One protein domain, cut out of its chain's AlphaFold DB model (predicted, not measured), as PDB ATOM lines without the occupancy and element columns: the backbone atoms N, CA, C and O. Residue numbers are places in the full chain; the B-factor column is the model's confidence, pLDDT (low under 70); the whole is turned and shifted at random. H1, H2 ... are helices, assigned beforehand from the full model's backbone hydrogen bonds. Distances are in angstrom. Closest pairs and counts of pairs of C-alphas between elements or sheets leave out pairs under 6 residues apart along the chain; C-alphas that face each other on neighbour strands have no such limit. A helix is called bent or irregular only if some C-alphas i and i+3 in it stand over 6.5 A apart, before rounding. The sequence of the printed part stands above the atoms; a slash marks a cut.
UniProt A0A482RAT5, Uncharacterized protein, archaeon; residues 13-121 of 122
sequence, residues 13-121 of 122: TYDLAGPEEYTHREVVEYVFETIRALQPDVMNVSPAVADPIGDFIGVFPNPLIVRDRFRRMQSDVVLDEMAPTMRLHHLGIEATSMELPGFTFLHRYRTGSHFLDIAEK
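This is residues 13 to 121 of the 122 residues of an uncharacterized protein of archaeon (UniProt A0A482RAT5). The model is a loose, open triangle: H2 and H3 pack together at one corner, H1 and H5 pack along the opposite side, and the short H4 lies near a second corner. Two long links, residues 35 to 46 and 74 to 87, make the other sides, and residues 113 to 121, with H6 among them, stick out as a tail. The printed part has 109 residues, with six named helices in the order H1 to H6 and no named strand; the class is all helix, though the helices hold 49 of the 109 residues. The whole is loose, with a radius of gyration of the C-alphas of 18.2 A and spans of 56 by 37 by 26 A.

The longest helix by residues is H2, residues 47 to 58, 15.8 A from its first C-alpha at (159.844, 218.634, 93.987) to its last. It is neither bent nor irregular, but only just: C-alphas 48 and 51 are 6.0 A apart. H3, residues 67 to 73, is 10.0 A long. H1, residues 24 to 34, is 15.5 A long and begins at C-alpha 24, (166.796, 205.559, 93.746). H5, residues 99 to 109, is 15.3 A long and only just irregular, with C-alphas 105 and 108 at 6.54 A. H4, residues 88 to 91, is 5.4 A long; H6, residues 116 to 119, is 5.3 A long and ends at C-alpha 119, (151.850, 185.498, 115.159).

H2 and H3 touch, and their closest C-alphas, of Gly 54 and Arg 67, are 4.0 A apart. They run opposite ways at a steep tilt of 47 degrees. H3 and H1 are close but not clearly touching, with the closest C-alphas, of Met 73 and His 24, at 7.5 A; their lines are about perpendicular, at 88 degrees. H1 and H5 touch, closest at the C-alphas of Thr 34 and Phe 103, 6.2 A apart, and run the same way at a steep tilt of 59 degrees. H4 and H6 touch no helix. Each O i to N i+4 pair is within hydrogen-bond range in H1 and H3, against 7 of 8 in H2 and 5 of 7 in H5; H4 and H6 are too short for such a pair.

The two C-alphas farthest apart, of Pro 84 and Lys 121, are 56.9 A apart. Without residues 113 to 121, which stand free, the body spans 43 by 35 by 26 A. The printed part has no cut. The links H1 to H2 and H3 to H4 are long, with 12 and 14 residues. The mean pLDDT of the printed part is 86.2; residues 112 to 121 are under 70.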
ATOM      1  N   THR A  13     191.991 213.700  89.155       92.81
ATOM      2  CA  THR A  13     190.574 213.689  89.542       92.81
ATOM      3  C   THR A  13     190.037 212.277  89.382       92.81
ATOM      4  O   THR A  13     190.209 211.666  88.327       92.81
ATOM      5  N   TYR A  14     189.386 211.770  90.426       92.69
ATOM      6  CA  TYR A  14     188.833 210.422  90.456       92.69
ATOM      7  C   TYR A  14     187.319 210.478  90.525       92.69
ATOM      8  O   TYR A  14     186.765 211.256  91.302       92.69
ATOM      9  N   ASP A  15     186.683 209.602  89.762       93.38
ATOM     10  CA  ASP A  15     185.271 209.303  89.885       93.38
ATOM     11  C   ASP A  15     185.115 207.860  90.379       93.38
ATOM     12  O   ASP A  15     185.608 206.900  89.771       93.38
ATOM     13  N   LEU A  16     184.535 207.720  91.569       93.50
ATOM     14  CA  LEU A  16     184.500 206.470  92.320       93.50
ATOM     15  C   LEU A  16     183.058 205.977  92.383       93.50
ATOM     16  O   LEU A  16     182.248 206.499  93.147       93.50
ATOM     17  N   ALA A  17     182.773 204.940  91.607       93.69
ATOM     18  CA  ALA A  17     181.457 204.328  91.507       93.69
ATOM     19  C   ALA A  17     181.520 202.821  91.783       93.69
ATOM     20  O   ALA A  17     182.583 202.199  91.698       93.69
ATOM     21  N   GLY A  18     180.373 202.240  92.138       92.81
ATOM     22  CA  GLY A  18     180.212 200.792  92.242       92.81
ATOM     23  C   GLY A  18     180.252 200.101  90.872       92.81
ATOM     24  O   GLY A  18     180.382 200.767  89.845       92.81
ATOM     25  N   PRO A  19     180.156 198.763  90.847       93.44
ATOM     26  CA  PRO A  19     180.134 198.006  89.596       93.44
ATOM     27  C   PRO A  19     178.807 198.134  88.828       93.44
ATOM     28  O   PRO A  19     178.780 197.861  87.633       93.44
ATOM     29  N   GLU A  20     177.728 198.529  89.505       93.50
ATOM     30  CA  GLU A  20     176.366 198.575  88.972       93.50
ATOM     31  C   GLU A  20     175.729 199.944  89.247       93.50
ATOM     32  O   GLU A  20     176.044 200.609  90.241       93.50
ATOM     33  N   GLU A  21     174.826 200.359  88.358       94.44
ATOM     34  CA  GLU A  21     174.000 201.554  88.517       94.44
ATOM     35  C   GLU A  21     172.606 201.155  88.998       94.44
ATOM     36  O   GLU A  21     171.983 200.259  88.432       94.44
ATOM     37  N   TYR A  22     172.103 201.852  90.017       93.94
ATOM     38  CA  TYR A  22     170.766 201.628  90.559       93.94
ATOM     39  C   TYR A  22     169.976 202.926  90.540       93.94
ATOM     40  O   TYR A  22     170.472 203.997  90.902       93.94
ATOM     41  N   THR A  23     168.699 202.820  90.208       93.44
ATOM     42  CA  THR A  23     167.737 203.887  90.444       93.44
ATOM     43  C   THR A  23     167.517 204.078  91.944       93.44
ATOM     44  O   THR A  23     167.631 203.153  92.753       93.44
ATOM     45  N   HIS A  24     167.112 205.287  92.341       91.44
ATOM     46  CA  HIS A  24     166.796 205.559  93.746       91.44
ATOM     47  C   HIS A  24     165.704 204.626  94.297       91.44
ATOM     48  O   HIS A  24     165.731 204.265  95.473       91.44
ATOM     49  N   ARG A  25     164.757 204.211  93.442       91.81
ATOM     50  CA  ARG A  25     163.699 203.269  93.810       91.81
ATOM     51  C   ARG A  25     164.263 201.887  94.132       91.81
ATOM     52  O   ARG A  25     163.955 201.382  95.203       91.81
ATOM     53  N   GLU A  26     165.117 201.334  93.272       93.44
ATOM     54  CA  GLU A  26     165.725 200.010  93.482       93.44
ATOM     55  C   GLU A  26     166.529 199.962  94.785       93.44
ATOM     56  O   GLU A  26     166.431 199.000  95.540       93.44
ATOM     57  N   VAL A  27     167.259 201.034  95.116       93.56
ATOM     58  CA  VAL A  27     167.992 201.119  96.391       93.56
ATOM     59  C   VAL A  27     167.039 201.099  97.592       93.56
ATOM     60  O   VAL A  27     167.312 200.425  98.586       93.56
ATOM     61  N   VAL A  28     165.918 201.827  97.532       92.75
ATOM     62  CA  VAL A  28     164.919 201.857  98.617       92.75
ATOM     63  C   VAL A  28     164.210 200.510  98.759       92.75
ATOM     64  O   VAL A  28     164.051 200.022  99.880       92.75
ATOM     65  N   GLU A  29     163.820 199.898  97.644       93.19
ATOM     66  CA  GLU A  29     163.208 198.567  97.606       93.19
ATOM     67  C   GLU A  29     164.157 197.524  98.204       93.19
ATOM     68  O   GLU A  29     163.781 196.833  99.150       93.19
ATOM     69  N   TYR A  30     165.422 197.516  97.777       94.06
ATOM     70  CA  TYR A  30     166.463 196.656  98.336       94.06
ATOM     71  C   TYR A  30     166.605 196.813  99.859       94.06
ATOM     72  O   TYR A  30     166.701 195.823 100.597       94.06
ATOM     73  N   VAL A  31     166.588 198.052 100.368       93.94
ATOM     74  CA  VAL A  31     166.643 198.316 101.813       93.94
ATOM     75  C   VAL A  31     165.429 197.716 102.519       93.94
ATOM     76  O   VAL A  31     165.600 197.013 103.518       93.94
ATOM     77  N   PHE A  32     164.218 197.969 102.018       93.38
ATOM     78  CA  PHE A  32     162.975 197.488 102.621       93.38
ATOM     79  C   PHE A  32     162.846 195.968 102.614       93.38
ATOM     80  O   PHE A  32     162.449 195.391 103.632       93.38
ATOM     81  N   GLU A  33     163.236 195.322 101.520       91.12
ATOM     82  CA  GLU A  33     163.294 193.868 101.413       91.12
ATOM     83  C   GLU A  33     164.284 193.282 102.422       91.12
ATOM     84  O   GLU A  33     163.951 192.368 103.183       91.12
ATOM     85  N   THR A  34     165.482 193.864 102.505       92.12
ATOM     86  CA  THR A  34     166.541 193.390 103.401       92.12
ATOM     87  C   THR A  34     166.136 193.487 104.872       92.12
ATOM     88  O   THR A  34     166.372 192.559 105.655       92.12
ATOM     89  N   ILE A  35     165.491 194.590 105.267       92.69
ATOM     90  CA  ILE A  35     165.026 194.785 106.646       92.69
ATOM     91  C   ILE A  35     163.650 194.164 106.915       92.69
ATOM     92  O   ILE A  35     163.169 194.269 108.042       92.69
ATOM     93  N   ARG A  36     163.002 193.529 105.931       89.25
ATOM     94  CA  ARG A  36     161.628 193.007 106.046       89.25
ATOM     95  C   ARG A  36     160.652 194.035 106.617       89.25
ATOM     96  O   ARG A  36     159.975 193.783 107.614       89.25
ATOM     97  N   ALA A  37     160.631 195.225 106.027       86.06
ATOM     98  CA  ALA A  37     159.688 196.256 106.436       86.06
ATOM     99  C   ALA A  37     158.248 195.704 106.373       86.06
ATOM    100  O   ALA A  37     157.866 195.081 105.389       86.06
ATOM    101  N   LEU A  38     157.451 195.917 107.426       78.75
ATOM    102  CA  LEU A  38     156.087 195.365 107.519       78.75
ATOM    103  C   LEU A  38     155.093 196.063 106.576       78.75
ATOM    104  O   LEU A  38     154.076 195.481 106.213       78.75
ATOM    105  N   GLN A  39     155.364 197.320 106.214       76.31
ATOM    106  CA  GLN A  39     154.515 198.156 105.356       76.31
ATOM    107  C   GLN A  39     155.384 199.105 104.508       76.31
ATOM    108  O   GLN A  39     155.403 200.311 104.767       76.31
ATOM    109  N   PRO A  40     156.180 198.590 103.554       76.75
ATOM    110  CA  PRO A  40     157.018 199.436 102.719       76.75
ATOM    111  C   PRO A  40     156.154 200.113 101.654       76.75
ATOM    112  O   PRO A  40     155.824 199.503 100.642       76.75
ATOM    113  N   ASP A  41     155.771 201.368 101.886       81.00
ATOM    114  CA  ASP A  41     155.148 202.193 100.851       81.00
ATOM    115  C   ASP A  41     156.193 203.145 100.256       81.00
ATOM    116  O   ASP A  41     156.789 203.968 100.960       81.00
ATOM    117  N   VAL A  42     156.447 203.001  98.955       81.75
ATOM    118  CA  VAL A  42     157.380 203.843  98.201       81.75
ATOM    119  C   VAL A  42     156.561 204.850  97.405       81.75
ATOM    120  O   VAL A  42     156.043 204.557  96.328       81.75
ATOM    121  N   MET A  43     156.464 206.071  97.925       82.38
ATOM    122  CA  MET A  43     155.735 207.152  97.264       82.38
ATOM    123  C   MET A  43     156.668 208.066  96.471       82.38
ATOM    124  O   MET A  43     157.686 208.541  96.976       82.38
ATOM    125  N   ASN A  44     156.273 208.389  95.239       85.50
ATOM    126  CA  ASN A  44     156.949 209.407  94.441       85.50
ATOM    127  C   ASN A  44     156.529 210.801  94.918       85.50
ATOM    128  O   ASN A  44     155.374 211.200  94.766       85.50
ATOM    129  N   VAL A  45     157.477 211.556  95.469       84.12
ATOM    130  CA  VAL A  45     157.242 212.924  95.940       84.12
ATOM    131  C   VAL A  45     157.694 213.908  94.868       84.12
ATOM    132  O   VAL A  45     158.839 213.875  94.424       84.12
ATOM    133  N   SER A  46     156.799 214.805  94.450       87.31
ATOM    134  CA  SER A  46     157.173 215.868  93.512       87.31
ATOM    135  C   SER A  46     158.077 216.916  94.187       87.31
ATOM    136  O   SER A  46     157.918 217.181  95.386       87.31
ATOM    137  N   PRO A  47     158.967 217.593  93.437       83.19
ATOM    138  CA  PRO A  47     159.844 218.634  93.987       83.19
ATOM    139  C   PRO A  47     159.089 219.759  94.710       83.19
ATOM    140  O   PRO A  47     159.557 220.277  95.722       83.19
ATOM    141  N   ALA A  48     157.881 220.087  94.236       87.19
ATOM    142  CA  ALA A  48     157.018 221.111  94.824       87.19
ATOM    143  C   ALA A  48     156.600 220.800  96.273       87.19
ATOM    144  O   ALA A  48     156.307 221.718  97.036       87.19
ATOM    145  N   VAL A  49     156.581 219.519  96.653       86.00
ATOM    146  CA  VAL A  49     156.264 219.057  98.012       86.00
ATOM    147  C   VAL A  49     157.541 218.822  98.824       86.00
ATOM    148  O   VAL A  49     157.589 219.151 100.007       86.00
ATOM    149  N   ALA A  50     158.589 218.292  98.188       85.00
ATOM    150  CA  ALA A  50     159.850 217.958  98.844       85.00
ATOM    151  C   ALA A  50     160.600 219.193  99.382       85.00
ATOM    152  O   ALA A  50     161.081 219.178 100.516       85.00
ATOM    153  N   ASP A  51     160.666 220.278  98.602       86.50
ATOM    154  CA  ASP A  51     161.413 221.491  98.963       86.50
ATOM    155  C   ASP A  51     160.886 222.161 100.257       86.50
ATOM    156  O   ASP A  51     161.687 222.366 101.173       86.50
ATOM    157  N   PRO A  52     159.569 222.442 100.403       88.06
ATOM    158  CA  PRO A  52     159.016 223.009 101.637       88.06
ATOM    159  C   PRO A  52     159.208 222.117 102.868       88.06
ATOM    160  O   PRO A  52     159.478 222.620 103.960       88.06
ATOM    161  N   ILE A  53     159.090 220.792 102.709       85.69
ATOM    162  CA  ILE A  53     159.317 219.837 103.802       85.69
ATOM    163  C   ILE A  53     160.787 219.868 104.232       85.69
ATOM    164  O   ILE A  53     161.080 219.898 105.428       85.69
ATOM    165  N   GLY A  54     161.711 219.900 103.270       85.25
ATOM    166  CA  GLY A  54     163.143 219.994 103.530       85.25
ATOM    167  C   GLY A  54     163.546 221.283 104.245       85.25
ATOM    168  O   GLY A  54     164.395 221.231 105.135       85.25
ATOM    169  N   ASP A  55     162.931 222.415 103.894       87.81
ATOM    170  CA  ASP A  55     163.162 223.699 104.570       87.81
ATOM    171  C   ASP A  55     162.633 223.674 106.010       87.81
ATOM    172  O   ASP A  55     163.331 224.093 106.931       87.81
ATOM    173  N   PHE A  56     161.435 223.123 106.229       88.38
ATOM    174  CA  PHE A  56     160.841 223.022 107.562       88.38
ATOM    175  C   PHE A  56     161.624 222.078 108.488       88.38
ATOM    176  O   PHE A  56     161.949 222.445 109.618       88.38
ATOM    177  N   ILE A  57     161.973 220.874 108.014       86.88
ATOM    178  CA  ILE A  57     162.762 219.903 108.792       86.88
ATOM    179  C   ILE A  57     164.186 220.427 109.036       86.88
ATOM    180  O   ILE A  57     164.767 220.161 110.088       86.88
ATOM    181  N   GLY A  58     164.736 221.215 108.107       87.38
ATOM    182  CA  GLY A  58     166.079 221.786 108.203       87.38
ATOM    183  C   GLY A  58     166.303 222.735 109.385       87.38
ATOM    184  O   GLY A  58     167.448 222.931 109.781       87.38
ATOM    185  N   VAL A  59     165.241 223.294 109.974       88.56
ATOM    186  CA  VAL A  59     165.329 224.219 111.122       88.56
ATOM    187  C   VAL A  59     165.500 223.479 112.460       88.56
ATOM    188  O   VAL A  59     165.885 224.086 113.462       88.56
ATOM    189  N   PHE A  60     165.240 222.170 112.513       89.81
ATOM    190  CA  PHE A  60     165.385 221.403 113.750       89.81
ATOM    191  C   PHE A  60     166.865 221.229 114.149       89.81
ATOM    192  O   PHE A  60     167.726 221.135 113.278       89.81
ATOM    193  N   PRO A  61     167.181 221.092 115.456       88.06
ATOM    194  CA  PRO A  61     168.560 220.936 115.941       88.06
ATOM    195  C   PRO A  61     169.313 219.724 115.367       88.06
ATOM    196  O   PRO A  61     170.539 219.713 115.356       88.06
ATOM    197  N   ASN A  62     168.584 218.696 114.918       86.19
ATOM    198  CA  ASN A  62     169.135 217.508 114.272       86.19
ATOM    199  C   ASN A  62     168.242 217.099 113.081       86.19
ATOM    200  O   ASN A  62     167.338 216.272 113.245       86.19
ATOM    201  N   PRO A  63     168.421 217.717 111.902       85.44
ATOM    202  CA  PRO A  63     167.522 217.524 110.773       85.44
ATOM    203  C   PRO A  63     167.742 216.154 110.117       85.44
ATOM    204  O   PRO A  63     168.799 215.868 109.547       85.44
ATOM    205  N   LEU A  64     166.707 215.307 110.139       82.19
ATOM    206  CA  LEU A  64     166.754 213.979 109.512       82.19
ATOM    207  C   LEU A  64     166.971 214.063 107.997       82.19
ATOM    208  O   LEU A  64     167.778 213.306 107.461       82.19
ATOM    209  N   ILE A  65     166.315 215.018 107.329       82.56
ATOM    210  CA  ILE A  65     166.446 215.335 105.899       82.56
ATOM    211  C   ILE A  65     166.468 216.861 105.727       82.56
ATOM    212  O   ILE A  65     165.795 217.575 106.461       82.56
ATOM    213  N   VAL A  66     167.259 217.360 104.770       88.19
ATOM    214  CA  VAL A  66     167.342 218.795 104.424       88.19
ATOM    215  C   VAL A  66     167.008 219.004 102.950       88.19
ATOM    216  O   VAL A  66     167.154 218.077 102.151       88.19
ATOM    217  N   ARG A  67     166.620 220.227 102.572       88.00
ATOM    218  CA  ARG A  67     166.291 220.592 101.184       88.00
ATOM    219  C   ARG A  67     167.365 220.204 100.166       88.00
ATOM    220  O   ARG A  67     167.042 219.687  99.103       88.00
ATOM    221  N   ASP A  68     168.636 220.406 100.499       89.38
ATOM    222  CA  ASP A  68     169.751 220.026  99.625       89.38
ATOM    223  C   ASP A  68     169.748 218.522  99.288       89.38
ATOM    224  O   ASP A  68     169.869 218.139  98.125       89.38
ATOM    225  N   ARG A  69     169.470 217.663 100.279       88.56
ATOM    226  CA  ARG A  69     169.356 216.212 100.064       88.56
ATOM    227  C   ARG A  69     168.217 215.866  99.112       88.56
ATOM    228  O   ARG A  69     168.414 215.032  98.236       88.56
ATOM    229  N   PHE A  70     167.066 216.527  99.237       88.25
ATOM    230  CA  PHE A  70     165.956 216.324  98.303       88.25
ATOM    231  C   PHE A  70     166.311 216.724  96.876       88.25
ATOM    232  O   PHE A  70     165.930 216.028  95.942       88.25
ATOM    233  N   ARG A  71     167.040 217.827  96.693       88.94
ATOM    234  CA  ARG A  71     167.495 218.249  95.363       88.94
ATOM    235  C   ARG A  71     168.484 217.259  94.770       88.94
ATOM    236  O   ARG A  71     168.348 216.903  93.608       88.94
ATOM    237  N   ARG A  72     169.420 216.755  95.577       90.00
ATOM    238  CA  ARG A  72     170.381 215.742  95.132       90.00
ATOM    239  C   ARG A  72     169.707 214.426  94.740       90.00
ATOM    240  O   ARG A  72     170.139 213.798  93.788       90.00
ATOM    241  N   MET A  73     168.644 214.024  95.436       89.75
ATOM    242  CA  MET A  73     167.862 212.828  95.088       89.75
ATOM    243  C   MET A  73     167.076 212.967  93.772       89.75
ATOM    244  O   MET A  73     166.663 211.957  93.217       89.75
ATOM    245  N   GLN A  74     166.844 214.191  93.284       88.25
ATOM    246  CA  GLN A  74     166.155 214.438  92.008       88.25
ATOM    247  C   GLN A  74     167.089 214.355  90.795       88.25
ATOM    248  O   GLN A  74     166.606 214.308  89.668       88.25
ATOM    249  N   SER A  75     168.402 214.403  91.015       90.12
ATOM    250  CA  SER A  75     169.413 214.325  89.964       90.12
ATOM    251  C   SER A  75     170.071 212.953  89.949       90.12
ATOM    252  O   SER A  75     170.491 212.469  91.001       90.12
ATOM    253  N   ASP A  76     170.253 212.390  88.759       92.12
ATOM    254  CA  ASP A  76     171.027 211.166  88.573       92.12
ATOM    255  C   ASP A  76     172.520 211.483  88.721       92.12
ATOM    256  O   ASP A  76     173.164 212.026  87.824       92.12
ATOM    257  N   VAL A  77     173.064 211.198  89.906       91.06
ATOM    258  CA  VAL A  77     174.499 211.315  90.199       91.06
ATOM    259  C   VAL A  77     175.139 209.949  89.964       91.06
ATOM    260  O   VAL A  77     175.376 209.197  90.910       91.06
ATOM    261  N   VAL A  78     175.348 209.631  88.690       92.81
ATOM    262  CA  VAL A  78     175.969 208.389  88.207       92.81
ATOM    263  C   VAL A  78     177.333 208.676  87.581       92.81
ATOM    264  O   VAL A  78     177.702 209.836  87.389       92.81
ATOM    265  N   LEU A  79     178.093 207.617  87.305       92.81
ATOM    266  CA  LEU A  79     179.412 207.717  86.693       92.81
ATOM    267  C   LEU A  79     179.280 208.268  85.268       92.81
ATOM    268  O   LEU A  79     178.576 207.696  84.441       92.81
ATOM    269  N   ASP A  80     179.996 209.346  84.951       90.31
ATOM    270  CA  ASP A  80     180.090 209.798  83.563       90.31
ATOM    271  C   ASP A  80     181.142 208.958  82.835       90.31
ATOM    272  O   ASP A  80     182.352 209.122  83.025       90.31
ATOM    273  N   GLU A  81     180.688 208.038  81.983       87.12
ATOM    274  CA  GLU A  81     181.594 207.165  81.244       87.12
ATOM    275  C   GLU A  81     182.551 207.924  80.317       87.12
ATOM    276  O   GLU A  81     183.638 207.419  80.025       87.12
ATOM    277  N   MET A  82     182.152 209.111  79.856       88.75
ATOM    278  CA  MET A  82     182.895 209.928  78.899       88.75
ATOM    279  C   MET A  82     183.810 210.947  79.584       88.75
ATOM    280  O   MET A  82     184.635 211.578  78.913       88.75
ATOM    281  N   ALA A  83     183.690 211.119  80.904       89.00
ATOM    282  CA  ALA A  83     184.536 212.034  81.647       89.00
ATOM    283  C   ALA A  83     185.995 211.536  81.673       89.00
ATOM    284  O   ALA A  83     186.252 210.349  81.897       89.00
ATOM    285  N   PRO A  84     186.986 212.431  81.491       88.12
ATOM    286  CA  PRO A  84     188.403 212.084  81.565       88.12
ATOM    287  C   PRO A  84     188.870 211.985  83.029       88.12
ATOM    288  O   PRO A  84     189.773 212.705  83.456       88.12
ATOM    289  N   THR A  85     188.222 211.128  83.819       91.31
ATOM    290  CA  THR A  85     188.501 210.907  85.243       91.31
ATOM    291  C   THR A  85     189.088 209.519  85.485       91.31
ATOM    292  O   THR A  85     188.789 208.542  84.795       91.31
ATOM    293  N   MET A  86     189.953 209.428  86.493       91.19
ATOM    294  CA  MET A  86     190.496 208.155  86.959       91.19
ATOM    295  C   MET A  86     189.430 207.391  87.759       91.19
ATOM    296  O   MET A  86     188.508 207.979  88.315       91.19
ATOM    297  N   ARG A  87     189.563 206.067  87.846       91.56
ATOM    298  CA  ARG A  87     188.569 205.154  88.452       91.56
ATOM    299  C   ARG A  87     189.219 204.192  89.444       91.56
ATOM    300  O   ARG A  87     190.439 204.074  89.465       91.56
ATOM    301  N   LEU A  88     188.413 203.434  90.192       92.06
ATOM    302  CA  LEU A  88     188.886 202.436  91.169       92.06
ATOM    303  C   LEU A  88     189.954 201.476  90.615       92.06
ATOM    304  O   LEU A  88     190.968 201.244  91.271       92.06
ATOM    305  N   HIS A  89     189.792 200.987  89.382       90.38
ATOM    306  CA  HIS A  89     190.759 200.063  88.782       90.38
ATOM    307  C   HIS A  89     192.138 200.697  88.527       90.38
ATOM    308  O   HIS A  89     193.139 199.986  88.536       90.38
ATOM    309  N   HIS A  90     192.225 202.025  88.364       89.62
ATOM    310  CA  HIS A  90     193.506 202.738  88.251       89.62
ATOM    311  C   HIS A  90     194.286 202.734  89.573       89.62
ATOM    312  O   HIS A  90     195.496 202.938  89.576       89.62
ATOM    313  N   LEU A  91     193.601 202.472  90.689       89.75
ATOM    314  CA  LEU A  91     194.190 202.293  92.015       89.75
ATOM    315  C   LEU A  91     194.447 200.811  92.344       89.75
ATOM    316  O   LEU A  91     194.824 200.494  93.469       89.75
ATOM    317  N   GLY A  92     194.210 199.892  91.398       91.06
ATOM    318  CA  GLY A  92     194.294 198.449  91.637       91.06
ATOM    319  C   GLY A  92     193.165 197.901  92.516       91.06
ATOM    320  O   GLY A  92     193.330 196.846  93.125       91.06
ATOM    321  N   ILE A  93     192.037 198.616  92.611       92.19
ATOM    322  CA  ILE A  93     190.868 198.222  93.404       92.19
ATOM    323  C   ILE A  93     189.752 197.773  92.463       92.19
ATOM    324  O   ILE A  93     189.339 198.514  91.570       92.19
ATOM    325  N   GLU A  94     189.223 196.575  92.695       92.94
ATOM    326  CA  GLU A  94     188.012 196.101  92.025       92.94
ATOM    327  C   GLU A  94     186.766 196.613  92.756       92.94
ATOM    328  O   GLU A  94     186.671 196.563  93.986       92.94
ATOM    329  N   ALA A  95     185.800 197.129  91.994       92.94
ATOM    330  CA  ALA A  95     184.545 197.602  92.554       92.94
ATOM    331  C   ALA A  95     183.755 196.417  93.131       92.94
ATOM    332  O   ALA A  95     183.582 195.388  92.482       92.94
ATOM    333  N   THR A  96     183.284 196.558  94.368       93.06
ATOM    334  CA  THR A  96     182.492 195.529  95.050       93.06
ATOM    335  C   THR A  96     181.013 195.880  94.966       93.06
ATOM    336  O   THR A  96     180.647 197.035  95.182       93.06
ATOM    337  N   SER A  97     180.175 194.886  94.677       94.00
ATOM    338  CA  SER A  97     178.725 195.079  94.580       94.00
ATOM    339  C   SER A  97     178.088 195.464  95.917       94.00
ATOM    340  O   SER A  97     178.593 195.101  96.986       94.00
ATOM    341  N   MET A  98     176.974 196.197  95.868       93.75
ATOM    342  CA  MET A  98     176.319 196.753  97.056       93.75
ATOM    343  C   MET A  98     175.657 195.676  97.930       93.75
ATOM    344  O   MET A  98     175.604 195.820  99.154       93.75
ATOM    345  N   GLU A  99     175.148 194.603  97.334       91.44
ATOM    346  CA  GLU A  99     174.223 193.659  97.965       91.44
ATOM    347  C   GLU A  99     174.865 192.938  99.149       91.44
ATOM    348  O   GLU A  99     174.307 192.894 100.241       91.44
ATOM    349  N   LEU A 100     176.073 192.398  98.988       89.00
ATOM    350  CA  LEU A 100     176.689 191.603 100.053       89.00
ATOM    351  C   LEU A 100     177.056 192.451 101.297       89.00
ATOM    352  O   LEU A 100     176.657 192.080 102.414       89.00
ATOM    353  N   PRO A 101     177.753 193.601 101.168       92.62
ATOM    354  CA  PRO A 101     177.993 194.497 102.299       92.62
ATOM    355  C   PRO A 101     176.698 195.116 102.842       92.62
ATOM    356  O   PRO A 101     176.516 195.199 104.060       92.62
ATOM    357  N   GLY A 102     175.787 195.516 101.950       92.94
ATOM    358  CA  GLY A 102     174.509 196.123 102.298       92.94
ATOM    359  C   GLY A 102     173.649 195.188 103.141       92.94
ATOM    360  O   GLY A 102     173.170 195.592 104.198       92.94
ATOM    361  N   PHE A 103     173.531 193.920 102.742       92.38
ATOM    362  CA  PHE A 103     172.761 192.909 103.461       92.38
ATOM    363  C   PHE A 103     173.309 192.709 104.872       92.38
ATOM    364  O   PHE A 103     172.575 192.782 105.859       92.38
ATOM    365  N   THR A 104     174.628 192.529 104.964       93.19
ATOM    366  CA  THR A 104     175.330 192.318 106.234       93.19
ATOM    367  C   THR A 104     175.088 193.478 107.202       93.19
ATOM    368  O   THR A 104     174.821 193.264 108.385       93.19
ATOM    369  N   PHE A 105     175.135 194.715 106.706       94.00
ATOM    370  CA  PHE A 105     174.918 195.908 107.517       94.00
ATOM    371  C   PHE A 105     173.450 196.124 107.903       94.00
ATOM    372  O   PHE A 105     173.163 196.493 109.045       94.00
ATOM    373  N   LEU A 106     172.523 195.926 106.966       94.69
ATOM    374  CA  LEU A 106     171.096 196.191 107.150       94.69
ATOM    375  C   LEU A 106     170.400 195.127 107.998       94.69
ATOM    376  O   LEU A 106     169.383 195.427 108.621       94.69
ATOM    377  N   HIS A 107     170.973 193.925 108.114       89.56
ATOM    378  CA  HIS A 107     170.422 192.843 108.931       89.56
ATOM    379  C   HIS A 107     170.099 193.273 110.376       89.56
ATOM    380  O   HIS A 107     169.129 192.803 110.968       89.56
ATOM    381  N   ARG A 108     170.860 194.215 110.950       89.44
ATOM    382  CA  ARG A 108     170.618 194.746 112.307       89.44
ATOM    383  C   ARG A 108     169.330 195.563 112.457       89.44
ATOM    384  O   ARG A 108     168.895 195.785 113.581       89.44
ATOM    385  N   TYR A 109     168.747 196.023 111.353       90.12
ATOM    386  CA  TYR A 109     167.505 196.799 111.312       90.12
ATOM    387  C   TYR A 109     166.293 195.962 110.917       90.12
ATOM    388  O   TYR A 109     165.204 196.501 110.726       90.12
ATOM    389  N   ARG A 110     166.474 194.646 110.775       87.75
ATOM    390  CA  ARG A 110     165.412 193.758 110.342       87.75
ATOM    391  C   ARG A 110     164.246 193.766 111.328       87.75
ATOM    392  O   ARG A 110     164.413 193.522 112.522       87.75
ATOM    393  N   THR A 111     163.056 194.024 110.802       78.12
ATOM    394  CA  THR A 111     161.802 193.973 111.547       78.12
ATOM    395  C   THR A 111     161.387 192.510 111.662       78.12
ATOM    396  O   THR A 111     161.285 191.801 110.664       78.12
ATOM    397  N   GLY A 112     161.236 192.030 112.896       66.25
ATOM    398  CA  GLY A 112     161.006 190.615 113.185       66.25
ATOM    399  C   GLY A 112     161.929 190.113 114.289       66.25
ATOM    400  O   GLY A 112     163.038 189.655 114.034       66.25
ATOM    401  N   SER A 113     161.459 190.200 115.533       59.66
ATOM    402  CA  SER A 113     161.964 189.339 116.607       59.66
ATOM    403  C   SER A 113     161.313 187.961 116.456       59.66
ATOM    404  O   SER A 113     160.220 187.881 115.894       59.66
ATOM    405  N   HIS A 114     161.911 186.897 117.001       55.03
ATOM    406  CA  HIS A 114     161.376 185.520 116.968       55.03
ATOM    407  C   HIS A 114     159.889 185.385 117.376       55.03
ATOM    408  O   HIS A 114     159.269 184.362 117.110       55.03
ATOM    409  N   PHE A 115     159.309 186.405 118.016       56.25
ATOM    410  CA  PHE A 115     157.906 186.476 118.423       56.25
ATOM    411  C   PHE A 115     156.926 186.917 117.321       56.25
ATOM    412  O   PHE A 115     155.768 186.511 117.368       56.25
ATOM    413  N   LEU A 116     157.354 187.717 116.337       55.34
ATOM    414  CA  LEU A 116     156.474 188.170 115.246       55.34
ATOM    415  C   LEU A 116     156.227 187.051 114.221       55.34
ATOM    416  O   LEU A 116     155.094 186.877 113.784       55.34
ATOM    417  N   ASP A 117     157.234 186.209 113.959       53.56
ATOM    418  CA  ASP A 117     157.127 185.045 113.060       53.56
ATOM    419  C   ASP A 117     156.127 183.971 113.562       53.56
ATOM    420  O   ASP A 117     155.682 183.115 112.796       53.56
ATOM    421  N   ILE A 118     155.775 183.982 114.858       52.34
ATOM    422  CA  ILE A 118     154.807 183.047 115.467       52.34
ATOM    423  C   ILE A 118     153.369 183.562 115.312       52.34
ATOM    424  O   ILE A 118     152.448 182.759 115.172       52.34
ATOM    425  N   ALA A 119     153.170 184.884 115.314       52.38
ATOM    426  CA  ALA A 119     151.850 185.498 115.159       52.38
ATOM    427  C   ALA A 119     151.311 185.368 113.725       52.38
ATOM    428  O   ALA A 119     150.105 185.298 113.534       52.38
ATOM    429  N   GLU A 120     152.197 185.277 112.731       49.69
ATOM    430  CA  GLU A 120     151.829 185.106 111.318       49.69
ATOM    431  C   GLU A 120     151.382 183.667 110.974       49.69
ATOM    432  O   GLU A 120     150.880 183.409 109.883       49.69
ATOM    433  N   LYS A 121     151.557 182.712 111.902       44.78
ATOM    434  CA  LYS A 121     151.234 181.284 111.729       44.78
ATOM    435  C   LYS A 121     149.961 180.811 112.449       44.78
ATOM    436  O   LYS A 121     149.748 179.598 112.509       44.78
TER     437      LYS A 121